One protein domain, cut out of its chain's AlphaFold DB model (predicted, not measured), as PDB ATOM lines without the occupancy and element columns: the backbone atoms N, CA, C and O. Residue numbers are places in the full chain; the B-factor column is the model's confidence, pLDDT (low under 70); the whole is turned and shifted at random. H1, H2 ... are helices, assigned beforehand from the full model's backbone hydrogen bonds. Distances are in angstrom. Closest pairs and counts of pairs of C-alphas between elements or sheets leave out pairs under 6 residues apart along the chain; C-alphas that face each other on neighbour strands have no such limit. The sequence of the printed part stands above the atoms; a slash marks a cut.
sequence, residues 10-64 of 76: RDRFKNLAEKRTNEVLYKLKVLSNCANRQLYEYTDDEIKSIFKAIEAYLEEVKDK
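AT A GLANCE: This is residues 10 to 64 of the 76 residues of an uncharacterized protein of Candidatus Buchananbacteria bacterium CG10_big_fil_rev_8_21_14_0_10_42_9 (UniProt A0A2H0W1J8). Two long helices form a flat, open U: H1 makes one arm, the chain turns across one end through residues 36 to 43, and H2 folds back as the other, shorter arm. The arms run nearly side by side with an empty gap between them, and the first residues of H1 reach beyond the last residue of H2. The printed part has 55 residues with two named helices, H1 then H2, and no named strand; the class is all helix. The whole is only just loose, close to extended, with a radius of gyration of the C-alphas of 14.7 A, and the C-alphas span 45 by 23 by 5 A, only just flat.

HOW THE PARTS SIT: H1, residues 10 to 35, and H2, residues 44 to 64, are apart: no C-alpha of the one is within 8 A of the other. The N-to-C direction of H1 is (-0.47, 0.87, -0.17), that of H2 (0.57, -0.81, 0.15). Their link of 8 residues is short but not tight. Residues 10 to 27 of H1, residues 36 to 41, and residues 55 to 64 of H2 stand free. In H2 every O i to N i+4 pair is within hydrogen-bond range; in H1 19 of 22 are.

IN THESE COORDINATES: H1 begins at C-alpha 10, at (45.438, -37.716, -11.011), and measures 38.1 A to C-alpha 35, at (27.212, -4.955, -17.828). H2 measures 30.7 A from C-alpha 44 to C-alpha 64, at (52.323, -21.288, -10.319).

THE WHOLE: The two C-alphas farthest apart, of Arg 10 and Gln 38, are separated by 46.0 A; the first and last printed C-alphas, of Arg 10 and Lys 64, by 17.8 A. The printed part has no cut. The mean pLDDT of the printed part is 96.8, and no printed residue is under 70.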
ATOM      1  N   ARG A  10      45.998 -38.170  -9.731       93.38
ATOM      2  CA  ARG A  10      45.438 -37.716 -11.011       93.38
ATOM      3  C   ARG A  10      43.932 -37.489 -10.918       93.38
ATOM      4  O   ARG A  10      43.458 -36.450 -11.366       93.38
ATOM      5  N   ASP A  11      43.199 -38.411 -10.302       94.31
ATOM      6  CA  ASP A  11      41.746 -38.281 -10.141       94.31
ATOM      7  C   ASP A  11      41.400 -37.128  -9.211       94.31
ATOM      8  O   ASP A  11      40.498 -36.344  -9.502       94.31
ATOM      9  N   ARG A  12      42.164 -36.972  -8.123       92.94
ATOM     10  CA  ARG A  12      42.035 -35.818  -7.232       92.94
ATOM     11  C   ARG A  12      42.256 -34.511  -7.990       92.94
ATOM     12  O   ARG A  12      41.465 -33.588  -7.825       92.94
ATOM     13  N   PHE A  13      43.304 -34.431  -8.813       93.88
ATOM     14  CA  PHE A  13      43.572 -33.247  -9.626       93.88
ATOM     15  C   PHE A  13      42.425 -32.960 -10.594       93.88
ATOM     16  O   PHE A  13      41.896 -31.860 -10.552       93.88
ATOM     17  N   LYS A  14      41.994 -33.942 -11.399       95.75
ATOM     18  CA  LYS A  14      40.909 -33.762 -12.380       95.75
ATOM     19  C   LYS A  14      39.631 -33.226 -11.733       95.75
ATOM     20  O   LYS A  14      39.144 -32.184 -12.147       95.75
ATOM     21  N   ASN A  15      39.157 -33.886 -10.675       94.19
ATOM     22  CA  ASN A  15      37.927 -33.489  -9.986       94.19
ATOM     23  C   ASN A  15      38.031 -32.084  -9.375       94.19
ATOM     24  O   ASN A  15      37.111 -31.277  -9.488       94.19
ATOM     25  N   LEU A  16      39.145 -31.783  -8.694       94.88
ATOM     26  CA  LEU A  16      39.317 -30.476  -8.061       94.88
ATOM     27  C   LEU A  16      39.526 -29.366  -9.089       94.88
ATOM     28  O   LEU A  16      39.000 -28.277  -8.893       94.88
ATOM     29  N   ALA A  17      40.286 -29.625 -10.153       95.69
ATOM     30  CA  ALA A  17      40.516 -28.668 -11.225       95.69
ATOM     31  C   ALA A  17      39.204 -28.344 -11.940       95.69
ATOM     32  O   ALA A  17      38.852 -27.177 -12.032       95.69
ATOM     33  N   GLU A  18      38.435 -29.356 -12.345       97.50
ATOM     34  CA  GLU A  18      37.131 -29.170 -12.987       97.50
ATOM     35  C   GLU A  18      36.173 -28.361 -12.108       97.50
ATOM     36  O   GLU A  18      35.644 -27.337 -12.540       97.50
ATOM     37  N   LYS A  19      36.007 -28.768 -10.841       97.31
ATOM     38  CA  LYS A  19      35.146 -28.052  -9.894       97.31
ATOM     39  C   LYS A  19      35.558 -26.584  -9.752       97.31
ATOM     40  O   LYS A  19      34.712 -25.701  -9.859       97.31
ATOM     41  N   ARG A  20      36.847 -26.318  -9.525       97.00
ATOM     42  CA  ARG A  20      37.363 -24.954  -9.325       97.00
ATOM     43  C   ARG A  20      37.242 -24.103 -10.585       97.00
ATOM     44  O   ARG A  20      36.867 -22.942 -10.487       97.00
ATOM     45  N   THR A  21      37.508 -24.671 -11.759       97.56
ATOM     46  CA  THR A  21      37.329 -23.972 -13.037       97.56
ATOM     47  C   THR A  21      35.871 -23.574 -13.236       97.56
ATOM     48  O   THR A  21      35.592 -22.420 -13.547       97.56
ATOM     49  N   ASN A  22      34.928 -24.485 -12.979       98.31
ATOM     50  CA  ASN A  22      33.499 -24.185 -13.077       98.31
ATOM     51  C   ASN A  22      33.061 -23.088 -12.094       98.31
ATOM     52  O   ASN A  22      32.273 -22.218 -12.460       98.31
ATOM     53  N   GLU A  23      33.596 -23.081 -10.870       98.19
ATOM     54  CA  GLU A  23      33.348 -22.005  -9.902       98.19
ATOM     55  C   GLU A  23      33.852 -20.646 -10.417       98.19
ATOM     56  O   GLU A  23      33.114 -19.663 -10.343       98.19
ATOM     57  N   VAL A  24      35.055 -20.581 -10.999       98.00
ATOM     58  CA  VAL A  24      35.596 -19.346 -11.601       98.00
ATOM     59  C   VAL A  24      34.719 -18.864 -12.760       98.00
ATOM     60  O   VAL A  24      34.315 -17.701 -12.776       98.00
ATOM     61  N   LEU A  25      34.362 -19.751 -13.694       98.31
ATOM     62  CA  LEU A  25      33.498 -19.415 -14.832       98.31
ATOM     63  C   LEU A  25      32.130 -18.900 -14.375       98.31
ATOM     64  O   LEU A  25      31.617 -17.920 -14.914       98.31
ATOM     65  N   TYR A  26      31.553 -19.517 -13.342       98.38
ATOM     66  CA  TYR A  26      30.301 -19.054 -12.757       98.38
ATOM     67  C   TYR A  26      30.431 -17.645 -12.164       98.38
ATOM     68  O   TYR A  26      29.566 -16.802 -12.399       98.38
ATOM     69  N   LYS A  27      31.516 -17.352 -11.435       98.19
ATOM     70  CA  LYS A  27      31.746 -16.008 -10.881       98.19
ATOM     71  C   LYS A  27      31.927 -14.953 -11.970       98.19
ATOM     72  O   LYS A  27      31.349 -13.877 -11.843       98.19
ATOM     73  N   LEU A  28      32.632 -15.271 -13.055       98.12
ATOM     74  CA  LEU A  28      32.754 -14.377 -14.212       98.12
ATOM     75  C   LEU A  28      31.401 -14.127 -14.889       98.12
ATOM     76  O   LEU A  28      31.082 -12.990 -15.228       98.12
ATOM     77  N   LYS A  29      30.560 -15.161 -15.018       98.06
ATOM     78  CA  LYS A  29      29.187 -15.004 -15.512       98.06
ATOM     79  C   LYS A  29      28.370 -14.074 -14.614       98.06
ATOM     80  O   LYS A  29      27.702 -13.183 -15.123       98.06
ATOM     81  N   VAL A  30      28.435 -14.243 -13.292       97.94
ATOM     82  CA  VAL A  30      27.733 -13.348 -12.355       97.94
ATOM     83  C   VAL A  30      28.233 -11.910 -12.494       97.94
ATOM     84  O   VAL A  30      27.411 -11.003 -12.562       97.94
ATOM     85  N   LEU A  31      29.548 -11.702 -12.613       97.69
ATOM     86  CA  LEU A  31      30.134 -10.380 -12.848       97.69
ATOM     87  C   LEU A  31      29.633  -9.748 -14.157       97.69
ATOM     88  O   LEU A  31      29.345  -8.556 -14.184       97.69
ATOM     89  N   SER A  32      29.453 -10.534 -15.225       97.12
ATOM     90  CA  SER A  32      28.937 -10.011 -16.501       97.12
ATOM     91  C   SER A  32      27.523  -9.430 -16.411       97.12
ATOM     92  O   SER A  32      27.170  -8.580 -17.221       97.12
ATOM     93  N   ASN A  33      26.729  -9.801 -15.398       97.06
ATOM     94  CA  ASN A  33      25.406  -9.206 -15.188       97.06
ATOM     95  C   ASN A  33      25.491  -7.706 -14.855       97.06
ATOM     96  O   ASN A  33      24.543  -6.968 -15.123       97.06
ATOM     97  N   CYS A  34      26.625  -7.239 -14.319       96.88
ATOM     98  CA  CYS A  34      26.881  -5.819 -14.075       96.88
ATOM     99  C   CYS A  34      27.009  -5.005 -15.373       96.88
ATOM    100  O   CYS A  34      26.910  -3.787 -15.320       96.88
ATOM    101  N   ALA A  35      27.167  -5.646 -16.538       97.12
ATOM    102  CA  ALA A  35      27.212  -4.955 -17.828       97.12
ATOM    103  C   ALA A  35      25.859  -4.354 -18.253       97.12
ATOM    104  O   ALA A  35      25.777  -3.641 -19.255       97.12
ATOM    105  N   ASN A  36      24.772  -4.650 -17.531       97.19
ATOM    106  CA  ASN A  36      23.473  -4.068 -17.826       97.19
ATOM    107  C   ASN A  36      23.424  -2.583 -17.424       97.19
ATOM    108  O   ASN A  36      23.040  -2.251 -16.301       97.19
ATOM    109  N   ARG A  37      23.729  -1.695 -18.381       95.69
ATOM    110  CA  ARG A  37      23.679  -0.233 -18.202       95.69
ATOM    111  C   ARG A  37      22.282   0.332 -17.899       95.69
ATOM    112  O   ARG A  37      22.176   1.491 -17.522       95.69
ATOM    113  N   GLN A  38      21.208  -0.449 -18.054       97.31
ATOM    114  CA  GLN A  38      19.868  -0.024 -17.618       97.31
ATOM    115  C   GLN A  38      19.700  -0.107 -16.097       97.31
ATOM    116  O   GLN A  38      18.880   0.610 -15.535       97.31
ATOM    117  N   LEU A  39      20.438  -1.010 -15.442       97.12
ATOM    118  CA  LEU A  39      20.355  -1.245 -13.997       97.12
ATOM    119  C   LEU A  39      21.531  -0.637 -13.232       97.12
ATOM    120  O   LEU A  39      21.421  -0.425 -12.027       97.12
ATOM    121  N   TYR A  40      22.648  -0.387 -13.915       97.00
ATOM    122  CA  TYR A  40      23.891   0.055 -13.300       97.00
ATOM    123  C   TYR A  40      24.538   1.176 -14.103       97.00
ATOM    124  O   TYR A  40      24.572   1.141 -15.331       97.00
ATOM    125  N   GLU A  41      25.121   2.130 -13.390       97.56
ATOM    126  CA  GLU A  41      25.987   3.155 -13.957       97.56
ATOM    127  C   GLU A  41      27.436   2.832 -13.602       97.56
ATOM    128  O   GLU A  41      27.739   2.421 -12.482       97.56
ATOM    129  N   TYR A  42      28.319   2.964 -14.586       97.62
ATOM    130  CA  TYR A  42      29.750   2.759 -14.424       97.62
ATOM    131  C   TYR A  42      30.506   3.458 -15.549       97.62
ATOM    132  O   TYR A  42      30.030   3.585 -16.690       97.62
ATOM    133  N   THR A  43      31.720   3.862 -15.220       98.25
ATOM    134  CA  THR A  43      32.686   4.446 -16.141       98.25
ATOM    135  C   THR A  43      33.559   3.367 -16.771       98.25
ATOM    136  O   THR A  43      33.734   2.267 -16.242       98.25
ATOM    137  N   ASP A  44      34.160   3.691 -17.909       97.12
ATOM    138  CA  ASP A  44      35.075   2.764 -18.573       97.12
ATOM    139  C   ASP A  44      36.342   2.511 -17.738       97.12
ATOM    140  O   ASP A  44      36.923   1.429 -17.816       97.12
ATOM    141  N   ASP A  45      36.762   3.466 -16.903       98.50
ATOM    142  CA  ASP A  45      37.941   3.318 -16.044       98.50
ATOM    143  C   ASP A  45      37.696   2.380 -14.855       98.50
ATOM    144  O   ASP A  45      38.591   1.615 -14.479       98.50
ATOM    145  N   GLU A  46      36.475   2.348 -14.316       98.25
ATOM    146  CA  GLU A  46      36.070   1.343 -13.325       98.25
ATOM    147  C   GLU A  46      36.093  -0.063 -13.934       98.25
ATOM    148  O   GLU A  46      36.665  -0.983 -13.346       98.25
ATOM    149  N   ILE A  47      35.569  -0.226 -15.155       97.88
ATOM    150  CA  ILE A  47      35.602  -1.513 -15.867       97.88
ATOM    151  C   ILE A  47      37.040  -1.954 -16.154       97.88
ATOM    152  O   ILE A  47      37.399  -3.099 -15.870       97.88
ATOM    153  N   LYS A  48      37.899  -1.051 -16.648       98.25
ATOM    154  CA  LYS A  48      39.330  -1.342 -16.847       98.25
ATOM    155  C   LYS A  48      40.001  -1.775 -15.546       98.25
ATOM    156  O   LYS A  48      40.784  -2.720 -15.552       98.25
ATOM    157  N   SER A  49      39.698  -1.107 -14.433       98.44
ATOM    158  CA  SER A  49      40.282  -1.421 -13.126       98.44
ATOM    159  C   SER A  49      39.882  -2.817 -12.641       98.44
ATOM    160  O   SER A  49      40.740  -3.566 -12.170       98.44
ATOM    161  N   ILE A  50      38.613  -3.203 -12.827       98.19
ATOM    162  CA  ILE A  50      38.114  -4.549 -12.508       98.19
ATOM    163  C   ILE A  50      38.876  -5.610 -13.309       98.19
ATOM    164  O   ILE A  50      39.416  -6.554 -12.726       98.19
ATOM    165  N   PHE A  51      38.956  -5.461 -14.633       98.31
ATOM    166  CA  PHE A  51      39.600  -6.472 -15.474       98.31
ATOM    167  C   PHE A  51      41.111  -6.526 -15.276       98.31
ATOM    168  O   PHE A  51      41.656  -7.622 -15.179       98.31
ATOM    169  N   LYS A  52      41.776  -5.384 -15.075       98.44
ATOM    170  CA  LYS A  52      43.206  -5.343 -14.747       98.44
ATOM    171  C   LYS A  52      43.528  -6.138 -13.479       98.44
ATOM    172  O   LYS A  52      44.533  -6.844 -13.435       98.44
ATOM    173  N   ALA A  53      42.686  -6.044 -12.448       98.38
ATOM    174  CA  ALA A  53      42.869  -6.814 -11.219       98.38
ATOM    175  C   ALA A  53      42.693  -8.327 -11.452       98.38
ATOM    176  O   ALA A  53      43.489  -9.125 -10.957       98.38
ATOM    177  N   ILE A  54      41.680  -8.720 -12.234       98.12
ATOM    178  CA  ILE A  54      41.428 -10.128 -12.583       98.12
ATOM    179  C   ILE A  54      42.590 -10.700 -13.402       98.12
ATOM    180  O   ILE A  54      43.077 -11.786 -13.090       98.12
ATOM    181  N   GLU A  55      43.047  -9.977 -14.422       97.94
ATOM    182  CA  GLU A  55      44.146 -10.385 -15.301       97.94
ATOM    183  C   GLU A  55      45.461 -10.533 -14.533       97.94
ATOM    184  O   GLU A  55      46.137 -11.548 -14.683       97.94
ATOM    185  N   ALA A  56      45.792  -9.583 -13.653       97.81
ATOM    186  CA  ALA A  56      46.999  -9.657 -12.832       97.81
ATOM    187  C   ALA A  56      47.027 -10.927 -11.964       97.81
ATOM    188  O   ALA A  56      48.034 -11.635 -11.919       97.81
ATOM    189  N   TYR A  57      45.906 -11.255 -11.316       96.81
ATOM    190  CA  TYR A  57      45.808 -12.473 -10.515       96.81
ATOM    191  C   TYR A  57      45.803 -13.744 -11.378       96.81
ATOM    192  O   TYR A  57      46.365 -14.768 -10.993       96.81
ATOM    193  N   LEU A  58      45.186 -13.694 -12.561       96.62
ATOM    194  CA  LEU A  58      45.176 -14.803 -13.510       96.62
ATOM    195  C   LEU A  58      46.595 -15.144 -13.990       96.62
ATOM    196  O   LEU A  58      46.936 -16.327 -14.039       96.62
ATOM    197  N   GLU A  59      47.429 -14.144 -14.281       95.44
ATOM    198  CA  GLU A  59      48.848 -14.349 -14.600       95.44
ATOM    199  C   GLU A  59      49.620 -14.941 -13.411       95.44
ATOM    200  O   GLU A  59      50.290 -15.960 -13.573       95.44
ATOM    201  N   GLU A  60      49.432 -14.425 -12.189       94.56
ATOM    202  CA  GLU A  60      50.058 -14.996 -10.982       94.56
ATOM    203  C   GLU A  60      49.695 -16.483 -10.786       94.56
ATOM    204  O   GLU A  60      50.529 -17.315 -10.415       94.56
ATOM    205  N   VAL A  61      48.434 -16.850 -11.038       94.56
ATOM    206  CA  VAL A  61      47.977 -18.242 -10.948       94.56
ATOM    207  C   VAL A  61      48.594 -19.099 -12.051       94.56
ATOM    208  O   VAL A  61      49.026 -20.213 -11.750       94.56
ATOM    209  N   LYS A  62      48.666 -18.614 -13.299       93.81
ATOM    210  CA  LYS A  62      49.326 -19.330 -14.407       93.81
ATOM    211  C   LYS A  62      50.795 -19.600 -14.094       93.81
ATOM    212  O   LYS A  62      51.259 -20.722 -14.294       93.81
ATOM    213  N   ASP A  63      51.500 -18.624 -13.532       93.38
ATOM    214  CA  ASP A  63      52.915 -18.748 -13.176       93.38
ATOM    215  C   ASP A  63      53.186 -19.872 -12.167       93.38
ATOM    216  O   ASP A  63      54.213 -20.554 -12.252       93.38
ATOM    217  N   LYS A  64      52.233 -20.158 -11.267       89.62
ATOM    218  CA  LYS A  64      52.323 -21.288 -10.319       89.62
ATOM    219  C   LYS A  64      52.317 -22.654 -11.010       89.62
ATOM    220  O   LYS A  64      52.848 -23.608 -10.447       89.62
TER     221      LYS A  64